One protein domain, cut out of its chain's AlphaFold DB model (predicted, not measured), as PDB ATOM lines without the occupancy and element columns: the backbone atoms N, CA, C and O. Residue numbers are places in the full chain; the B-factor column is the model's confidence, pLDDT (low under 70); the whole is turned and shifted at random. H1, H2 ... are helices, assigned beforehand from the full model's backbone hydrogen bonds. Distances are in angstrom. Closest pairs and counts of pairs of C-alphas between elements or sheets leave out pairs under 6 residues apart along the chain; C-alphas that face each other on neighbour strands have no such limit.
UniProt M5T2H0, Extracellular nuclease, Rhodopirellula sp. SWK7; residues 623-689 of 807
ATOM      1  N   THR A 623     183.328 184.074 127.203       94.56
ATOM      2  CA  THR A 623     183.272 183.960 128.668       94.56
ATOM      3  C   THR A 623     182.131 184.785 129.255       94.56
ATOM      4  O   THR A 623     181.889 185.924 128.851       94.56
ATOM      5  N   ASN A 624     181.424 184.223 130.239       95.31
ATOM      6  CA  ASN A 624     180.501 184.989 131.074       95.31
ATOM      7  C   ASN A 624     181.310 185.767 132.121       95.31
ATOM      8  O   ASN A 624     181.733 185.203 133.125       95.31
ATOM      9  N   ILE A 625     181.522 187.064 131.899       93.25
ATOM     10  CA  ILE A 625     182.404 187.877 132.751       93.25
ATOM     11  C   ILE A 625     181.861 188.116 134.171       93.25
ATOM     12  O   ILE A 625     182.633 188.504 135.042       93.25
ATOM     13  N   PHE A 626     180.568 187.873 134.434       91.62
ATOM     14  CA  PHE A 626     179.948 188.057 135.760       91.62
ATOM     15  C   PHE A 626     179.875 186.767 136.580       91.62
ATOM     16  O   PHE A 626     179.960 186.797 137.806       91.62
ATOM     17  N   GLU A 627     179.698 185.628 135.915       93.00
ATOM     18  CA  GLU A 627     179.736 184.303 136.530       93.00
ATOM     19  C   GLU A 627     180.294 183.310 135.506       93.00
ATOM     20  O   GLU A 627     179.519 182.655 134.807       93.00
ATOM     21  N   PRO A 628     181.631 183.176 135.400       95.50
ATOM     22  CA  PRO A 628     182.251 182.360 134.356       95.50
ATOM     23  C   PRO A 628     181.756 180.915 134.330       95.50
ATOM     24  O   PRO A 628     181.773 180.279 133.284       95.50
ATOM     25  N   THR A 629     181.284 180.387 135.466       96.56
ATOM     26  CA  THR A 629     180.788 179.009 135.552       96.56
ATOM     27  C   THR A 629     179.329 178.826 135.112       96.56
ATOM     28  O   THR A 629     178.926 177.696 134.830       96.56
ATOM     29  N   ASP A 630     178.541 179.900 135.011       96.12
ATOM     30  CA  ASP A 630     177.200 179.897 134.414       96.12
ATOM     31  C   ASP A 630     177.326 180.093 132.903       96.12
ATOM     32  O   ASP A 630     177.190 181.187 132.351       96.12
ATOM     33  N   THR A 631     177.616 178.989 132.226       96.50
ATOM     34  CA  THR A 631     177.809 178.970 130.778       96.50
ATOM     35  C   THR A 631     176.523 179.292 130.023       96.50
ATOM     36  O   THR A 631     176.570 179.656 128.851       96.50
ATOM     37  N   ASN A 632     175.347 179.080 130.624       94.81
ATOM     38  CA  ASN A 632     174.059 179.238 129.945       94.81
ATOM     39  C   ASN A 632     173.335 180.545 130.273       94.81
ATOM     40  O   ASN A 632     172.289 180.812 129.678       94.81
ATOM     41  N   ALA A 633     173.947 181.381 131.115       94.62
ATOM     42  CA  ALA A 633     173.478 182.715 131.455       94.62
ATOM     43  C   ALA A 633     172.064 182.721 132.069       94.62
ATOM     44  O   ALA A 633     171.306 183.679 131.897       94.62
ATOM     45  N   ASN A 634     171.682 181.656 132.783       92.88
ATOM     46  CA  ASN A 634     170.395 181.600 133.491       92.88
ATOM     47  C   ASN A 634     170.460 182.168 134.919       92.88
ATOM     48  O   ASN A 634     169.430 182.205 135.593       92.88
ATOM     49  N   GLY A 635     171.636 182.611 135.368       90.19
ATOM     50  CA  GLY A 635     171.894 183.145 136.702       90.19
ATOM     51  C   GLY A 635     172.364 182.101 137.721       90.19
ATOM     52  O   GLY A 635     172.718 182.468 138.846       90.19
ATOM     53  N   GLU A 636     172.407 180.816 137.361       92.50
ATOM     54  CA  GLU A 636     172.770 179.713 138.248       92.50
ATOM     55  C   GLU A 636     173.789 178.763 137.612       92.50
ATOM     56  O   GLU A 636     173.523 178.103 136.614       92.50
ATOM     57  N   THR A 637     174.923 178.560 138.285       94.81
ATOM     58  CA  THR A 637     175.839 177.469 137.938       94.81
ATOM     59  C   THR A 637     175.241 176.120 138.335       94.81
ATOM     60  O   THR A 637     175.105 175.807 139.524       94.81
ATOM     61  N   THR A 638     174.941 175.279 137.351       96.31
ATOM     62  CA  THR A 638     174.359 173.942 137.523       96.31
ATOM     63  C   THR A 638     175.164 172.870 136.782       96.31
ATOM     64  O   THR A 638     176.086 173.144 136.019       96.31
ATOM     65  N   ALA A 639     174.799 171.595 136.955       97.06
ATOM     66  CA  ALA A 639     175.400 170.509 136.172       97.06
ATOM     67  C   ALA A 639     175.130 170.625 134.656       97.06
ATOM     68  O   ALA A 639     175.845 170.009 133.862       97.06
ATOM     69  N   VAL A 640     174.109 171.394 134.250       97.50
ATOM     70  CA  VAL A 640     173.824 171.670 132.834       97.50
ATOM     71  C   VAL A 640     174.965 172.470 132.211       97.50
ATOM     72  O   VAL A 640     175.329 172.195 131.070       97.50
ATOM     73  N   ASP A 641     175.582 173.374 132.969       97.94
ATOM     74  CA  ASP A 641     176.687 174.204 132.497       97.94
ATOM     75  C   ASP A 641     177.918 173.374 132.142       97.94
ATOM     76  O   ASP A 641     178.425 173.436 131.025       97.94
ATOM     77  N   ALA A 642     178.317 172.471 133.041       97.62
ATOM     78  CA  ALA A 642     179.414 171.542 132.780       97.62
ATOM     79  C   ALA A 642     179.120 170.648 131.563       97.62
ATOM     80  O   ALA A 642     180.000 170.383 130.741       97.62
ATOM     81  N   LEU A 643     177.873 170.182 131.430       97.38
ATOM     82  CA  LEU A 643     177.469 169.327 130.317       97.38
ATOM     83  C   LEU A 643     177.556 170.053 128.968       97.38
ATOM     84  O   LEU A 643     177.892 169.412 127.972       97.38
ATOM     85  N   ARG A 644     177.284 171.361 128.914       96.56
ATOM     86  CA  ARG A 644     177.407 172.149 127.678       96.56
ATOM     87  C   ARG A 644     178.850 172.235 127.202       96.56
ATOM     88  O   ARG A 644     179.108 171.883 126.053       96.56
ATOM     89  N   VAL A 645     179.784 172.553 128.099       96.31
ATOM     90  CA  VAL A 645     181.223 172.563 127.778       96.31
ATOM     91  C   VAL A 645     181.682 171.187 127.279       96.31
ATOM     92  O   VAL A 645     182.311 171.072 126.229       96.31
ATOM     93  N   ILE A 646     181.302 170.110 127.976       96.00
ATOM     94  CA  ILE A 646     181.658 168.733 127.594       96.00
ATOM     95  C   ILE A 646     181.084 168.352 126.223       96.00
ATOM     96  O   ILE A 646     181.755 167.689 125.428       96.00
ATOM     97  N   ASN A 647     179.835 168.721 125.938       94.56
ATOM     98  CA  ASN A 647     179.207 168.415 124.657       94.56
ATOM     99  C   ASN A 647     179.906 169.137 123.503       94.56
ATOM    100  O   ASN A 647     180.140 168.510 122.471       94.56
ATOM    101  N   GLU A 648     180.293 170.397 123.693       93.75
ATOM    102  CA  GLU A 648     181.040 171.167 122.697       93.75
ATOM    103  C   GLU A 648     182.436 170.574 122.443       93.75
ATOM    104  O   GLU A 648     182.814 170.335 121.294       93.75
ATOM    105  N   LEU A 649     183.176 170.212 123.497       92.56
ATOM    106  CA  LEU A 649     184.469 169.519 123.374       92.56
ATOM    107  C   LEU A 649     184.353 168.205 122.579       92.56
ATOM    108  O   LEU A 649     185.176 167.898 121.706       92.56
ATOM    109  N   ASN A 650     183.299 167.428 122.842       92.06
ATOM    110  CA  ASN A 650     183.022 166.190 122.114       92.06
ATOM    111  C   ASN A 650     182.595 166.444 120.659       92.06
ATOM    112  O   ASN A 650     182.914 165.636 119.783       92.06
ATOM    113  N   ALA A 651     181.880 167.537 120.381       88.94
ATOM    114  CA  ALA A 651     181.497 167.918 119.025       88.94
ATOM    115  C   ALA A 651     182.734 168.276 118.185       88.94
ATOM    116  O   ALA A 651     182.905 167.740 117.087       88.94
ATOM    117  N   ARG A 652     183.651 169.070 118.749       85.38
ATOM    118  CA  ARG A 652     184.922 169.472 118.121       85.38
ATOM    119  C   ARG A 652     185.838 168.293 117.819       85.38
ATOM    120  O   ARG A 652     186.416 168.215 116.742       85.38
ATOM    121  N   SER A 653     185.898 167.313 118.719       78.44
ATOM    122  CA  SER A 653     186.710 166.098 118.541       78.44
ATOM    123  C   SER A 653     186.327 165.266 117.301       78.44
ATOM    124  O   SER A 653     187.093 164.399 116.877       78.44
ATOM    125  N   ASN A 654     185.151 165.513 116.711       75.62
ATOM    126  CA  ASN A 654     184.610 164.775 115.570       75.62
ATOM    127  C   ASN A 654     184.615 165.567 114.242       75.62
ATOM    128  O   ASN A 654     184.203 165.012 113.219       75.62
ATOM    129  N   GLY A 655     185.076 166.825 114.230       63.59
ATOM    130  CA  GLY A 655     185.026 167.733 113.076       63.59
ATOM    131  C   GLY A 655     186.344 168.476 112.836       63.59
ATOM    132  O   GLY A 655     187.118 168.714 113.751       63.59
ATOM    133  N   ASN A 656     186.618 168.836 111.581       56.59
ATOM    134  CA  ASN A 656     187.831 169.551 111.155       56.59
ATOM    135  C   ASN A 656     187.664 171.082 111.293       56.59
ATOM    136  O   ASN A 656     188.171 171.832 110.455       56.59
ATOM    137  N   ASP A 657     186.865 171.510 112.270       60.12
ATOM    138  CA  ASP A 657     186.427 172.893 112.426       60.12
ATOM    139  C   ASP A 657     187.468 173.731 113.174       60.12
ATOM    140  O   ASP A 657     188.326 173.217 113.892       60.12
ATOM    141  N   ASP A 658     187.408 175.037 112.928       69.00
ATOM    142  CA  ASP A 658     188.267 176.046 113.537       69.00
ATOM    143  C   ASP A 658     188.191 175.941 115.074       69.00
ATOM    144  O   ASP A 658     187.115 176.168 115.635       69.00
ATOM    145  N   PRO A 659     189.295 175.595 115.767       65.88
ATOM    146  CA  PRO A 659     189.290 175.389 117.215       65.88
ATOM    147  C   PRO A 659     188.860 176.639 117.997       65.88
ATOM    148  O   PRO A 659     188.467 176.521 119.159       65.88
ATOM    149  N   ASN A 660     188.868 177.813 117.364       65.25
ATOM    150  CA  ASN A 660     188.570 179.077 118.021       65.25
ATOM    151  C   ASN A 660     187.125 179.552 117.813       65.25
ATOM    152  O   ASN A 660     186.727 180.540 118.418       65.25
ATOM    153  N   ARG A 661     186.310 178.877 116.990       66.56
ATOM    154  CA  ARG A 661     184.955 179.359 116.681       66.56
ATOM    155  C   ARG A 661     183.896 178.607 117.482       66.56
ATOM    156  O   ARG A 661     183.600 177.449 117.203       66.56
ATOM    157  N   THR A 662     183.329 179.261 118.490       69.50
ATOM    158  CA  THR A 662     182.201 178.728 119.262       69.50
ATOM    159  C   THR A 662     180.893 178.952 118.496       69.50
ATOM    160  O   THR A 662     180.725 179.946 117.787       69.50
ATOM    161  N   THR A 663     179.953 178.009 118.589       82.75
ATOM    162  CA  THR A 663     178.568 178.224 118.124       82.75
ATOM    163  C   THR A 663     177.638 178.672 119.246       82.75
ATOM    164  O   THR A 663     176.505 179.063 118.981       82.75
ATOM    165  N   GLU A 664     178.111 178.605 120.490       90.06
ATOM    166  CA  GLU A 664     177.387 178.996 121.694       90.06
ATOM    167  C   GLU A 664     178.279 179.902 122.565       90.06
ATOM    168  O   GLU A 664     179.492 179.680 122.615       90.06
ATOM    169  N   PRO A 665     177.708 180.909 123.248       93.62
ATOM    170  CA  PRO A 665     178.464 181.796 124.128       93.62
ATOM    171  C   PRO A 665     178.851 181.119 125.452       93.62
ATOM    172  O   PRO A 665     178.230 180.130 125.861       93.62
ATOM    173  N   PHE A 666     179.829 181.723 126.134       96.56
ATOM    174  CA  PHE A 666     180.219 181.481 127.533       96.56
ATOM    175  C   PHE A 666     180.766 180.085 127.859       96.56
ATOM    176  O   PHE A 666     180.688 179.636 129.001       96.56
ATOM    177  N   LEU A 667     181.276 179.363 126.863       96.50
ATOM    178  CA  LEU A 667     181.831 178.024 127.068       96.50
ATOM    179  C   LEU A 667     183.314 178.029 127.476       96.50
ATOM    180  O   LEU A 667     183.807 176.997 127.929       96.50
ATOM    181  N   ASP A 668     184.000 179.158 127.310       94.69
ATOM    182  CA  ASP A 668     185.346 179.411 127.826       94.69
ATOM    183  C   ASP A 668     185.211 180.007 129.234       94.69
ATOM    184  O   ASP A 668     184.959 181.198 129.426       94.69
ATOM    185  N   VAL A 669     185.278 179.134 130.232       96.06
ATOM    186  CA  VAL A 669     185.056 179.435 131.652       96.06
ATOM    187  C   VAL A 669     186.321 180.025 132.276       96.06
ATOM    188  O   VAL A 669     186.252 180.665 133.330       96.06
ATOM    189  N   ASP A 670     187.490 179.777 131.683       93.38
ATOM    190  CA  ASP A 670     188.760 180.284 132.176       93.38
ATOM    191  C   ASP A 670     189.265 181.578 131.545       93.38
ATOM    192  O   ASP A 670     190.143 182.208 132.145       93.38
ATOM    193  N   GLY A 671     188.658 182.002 130.439       91.19
ATOM    194  CA  GLY A 671     189.035 183.199 129.695       91.19
ATOM    195  C   GLY A 671     190.330 183.012 128.904       91.19
ATOM    196  O   GLY A 671     190.998 183.994 128.586       91.19
ATOM    197  N   GLY A 672     190.736 181.769 128.627       89.38
ATOM    198  CA  GLY A 672     191.969 181.429 127.916       89.38
ATOM    199  C   GLY A 672     191.912 181.667 126.404       89.38
ATOM    200  O   GLY A 672     192.929 181.515 125.720       89.38
ATOM    201  N   GLY A 673     190.747 182.032 125.871       88.88
ATOM    202  CA  GLY A 673     190.478 182.261 124.453       88.88
ATOM    203  C   GLY A 673     190.148 180.986 123.671       88.88
ATOM    204  O   GLY A 673     190.068 181.025 122.441       88.88
ATOM    205  N   PHE A 674     189.995 179.839 124.337       90.44
ATOM    206  CA  PHE A 674     189.628 178.570 123.707       90.44
ATOM    207  C   PHE A 674     188.954 177.621 124.698       90.44
ATOM    208  O   PHE A 674     189.340 177.531 125.852       90.44
ATOM    209  N   ILE A 675     187.995 176.829 124.209       92.31
ATOM    210  CA  ILE A 675     187.314 175.819 125.027       92.31
ATOM    211  C   ILE A 675     188.211 174.587 125.183       92.31
ATOM    212  O   ILE A 675     188.597 173.956 124.193       92.31
ATOM    213  N   SER A 676     188.479 174.210 126.426       93.88
ATOM    214  CA  SER A 676     189.333 173.103 126.845       93.88
ATOM    215  C   SER A 676     188.680 172.247 127.936       93.88
ATOM    216  O   SER A 676     187.637 172.574 128.503       93.88
ATOM    217  N   GLU A 677     189.302 171.119 128.283       96.19
ATOM    218  CA  GLU A 677     188.852 170.298 129.409       96.19
ATOM    219  C   GLU A 677     188.939 171.035 130.758       96.19
ATOM    220  O   GLU A 677     188.243 170.654 131.707       96.19
ATOM    221  N   LEU A 678     189.774 172.079 130.857       96.19
ATOM    222  CA  LEU A 678     189.908 172.898 132.062       96.19
ATOM    223  C   LEU A 678     188.622 173.677 132.351       96.19
ATOM    224  O   LEU A 678     188.224 173.762 133.514       96.19
ATOM    225  N   ASP A 679     187.922 174.143 131.318       97.00
ATOM    226  CA  ASP A 679     186.659 174.873 131.448       97.00
ATOM    227  C   ASP A 679     185.577 174.014 132.101       97.00
ATOM    228  O   ASP A 679     184.975 174.389 133.112       97.00
ATOM    229  N   ALA A 680     185.401 172.788 131.598       97.50
ATOM    230  CA  ALA A 680     184.461 171.828 132.170       97.50
ATOM    231  C   ALA A 680     184.832 171.485 133.621       97.50
ATOM    232  O   ALA A 680     183.964 171.374 134.492       97.50
ATOM    233  N   LEU A 681     186.132 171.334 133.895       97.56
ATOM    234  CA  LEU A 681     186.631 171.028 135.229       97.56
ATOM    235  C   LEU A 681     186.385 172.178 136.217       97.56
ATOM    236  O   LEU A 681     186.048 171.901 137.371       97.56
ATOM    237  N   ARG A 682     186.494 173.446 135.795       97.12
ATOM    238  CA  ARG A 682     186.185 174.614 136.641       97.12
ATOM    239  C   ARG A 682     184.728 174.613 137.095       97.12
ATOM    240  O   ARG A 682     184.480 174.745 138.293       97.12
ATOM    241  N   VAL A 683     183.783 174.359 136.186       97.38
ATOM    242  CA  VAL A 683     182.354 174.259 136.537       97.38
ATOM    243  C   VAL A 683     182.102 173.105 137.515       97.38
ATOM    244  O   VAL A 683     181.438 173.279 138.536       97.38
ATOM    245  N   ILE A 684     182.676 171.923 137.260       97.38
ATOM    246  CA  ILE A 684     182.524 170.748 138.138       97.38
ATOM    247  C   ILE A 684     183.092 171.018 139.536       97.38
ATOM    248  O   ILE A 684     182.462 170.678 140.541       97.38
ATOM    249  N   ASN A 685     184.271 171.633 139.618       96.25
ATOM    250  CA  ASN A 685     184.896 171.975 140.892       96.25
ATOM    251  C   ASN A 685     184.059 172.994 141.671       96.25
ATOM    252  O   ASN A 685     183.867 172.810 142.873       96.25
ATOM    253  N   TYR A 686     183.505 174.003 140.993       95.38
ATOM    254  CA  TYR A 686     182.588 174.966 141.602       95.38
ATOM    255  C   TYR A 686     181.351 174.274 142.202       95.38
ATOM    256  O   TYR A 686     181.029 174.476 143.375       95.38
ATOM    257  N   LEU A 687     180.696 173.388 141.443       95.31
ATOM    258  CA  LEU A 687     179.530 172.628 141.914       95.31
ATOM    259  C   LEU A 687     179.861 171.745 143.123       95.31
ATOM    260  O   LEU A 687     179.102 171.702 144.094       95.31
ATOM    261  N   ASN A 688     181.011 171.066 143.088       93.62
ATOM    262  CA  ASN A 688     181.465 170.226 144.192       93.62
ATOM    263  C   ASN A 688     181.759 171.052 145.449       93.62
ATOM    264  O   ASN A 688     181.376 170.635 146.540       93.62
ATOM    265  N   ALA A 689     182.381 172.226 145.319       90.94
ATOM    266  CA  ALA A 689     182.648 173.111 146.451       90.94
ATOM    267  C   ALA A 689     181.347 173.595 147.116       90.94
ATOM    268  O   ALA A 689     181.219 173.552 148.341       90.94
TER     269      ALA A 689
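AT A GLANCE: This is residues 623 to 689 of the 807 residues of the protein "Extracellular nuclease" of Rhodopirellula sp. SWK7 (UniProt M5T2H0). Look for two helices side by side, H1 and H2, running opposite ways and shifted along each other, with one side of the pair covered by loops from residues 623 to 638 and 659 to 676. Residues 653 to 658, just after H1, stick out at one end. You have 67 printed residues with two named helices, H1 then H2, and no named strand; the class is all helix, though the helices hold just 27 of the 67 residues. The whole is compact, with a radius of gyration of the C-alphas of 11.1 A, yet elongated, with spans of 35 by 20 by 19 A.

HOW THE PARTS SIT: Go from Thr 623 through residues 623 to 638, which hold no named element, to H1, residues 639 to 652. A long link of 24 residues then leads to H2, residues 677 to 689. H1 and H2 touch, and their closest C-alphas, those of Ala 642 and Ala 680, are 5.1 A apart. Their lines stand at a shallow tilt of 12 degrees, opposite ways, and the two form a helical hairpin. In H1 and H2 every O i to N i+4 pair is within hydrogen-bond range.

IN THESE COORDINATES: Find C-alpha 639 at (175.400, 170.509, 136.172); from there H1 runs 20.4 A to C-alpha 652 at (184.922, 169.472, 118.121). H2 runs 18.4 A from Glu 677 to Ala 689, whose C-alpha is at (182.648, 173.111, 146.451).

THE WHOLE: The two C-alphas farthest apart are those of Asn 656 and Ala 689, at 35.9 A. The printed part has no cut. The mean pLDDT of the printed part is 90.2; look at residues 655 to 662 for the model's low confidence, under 70.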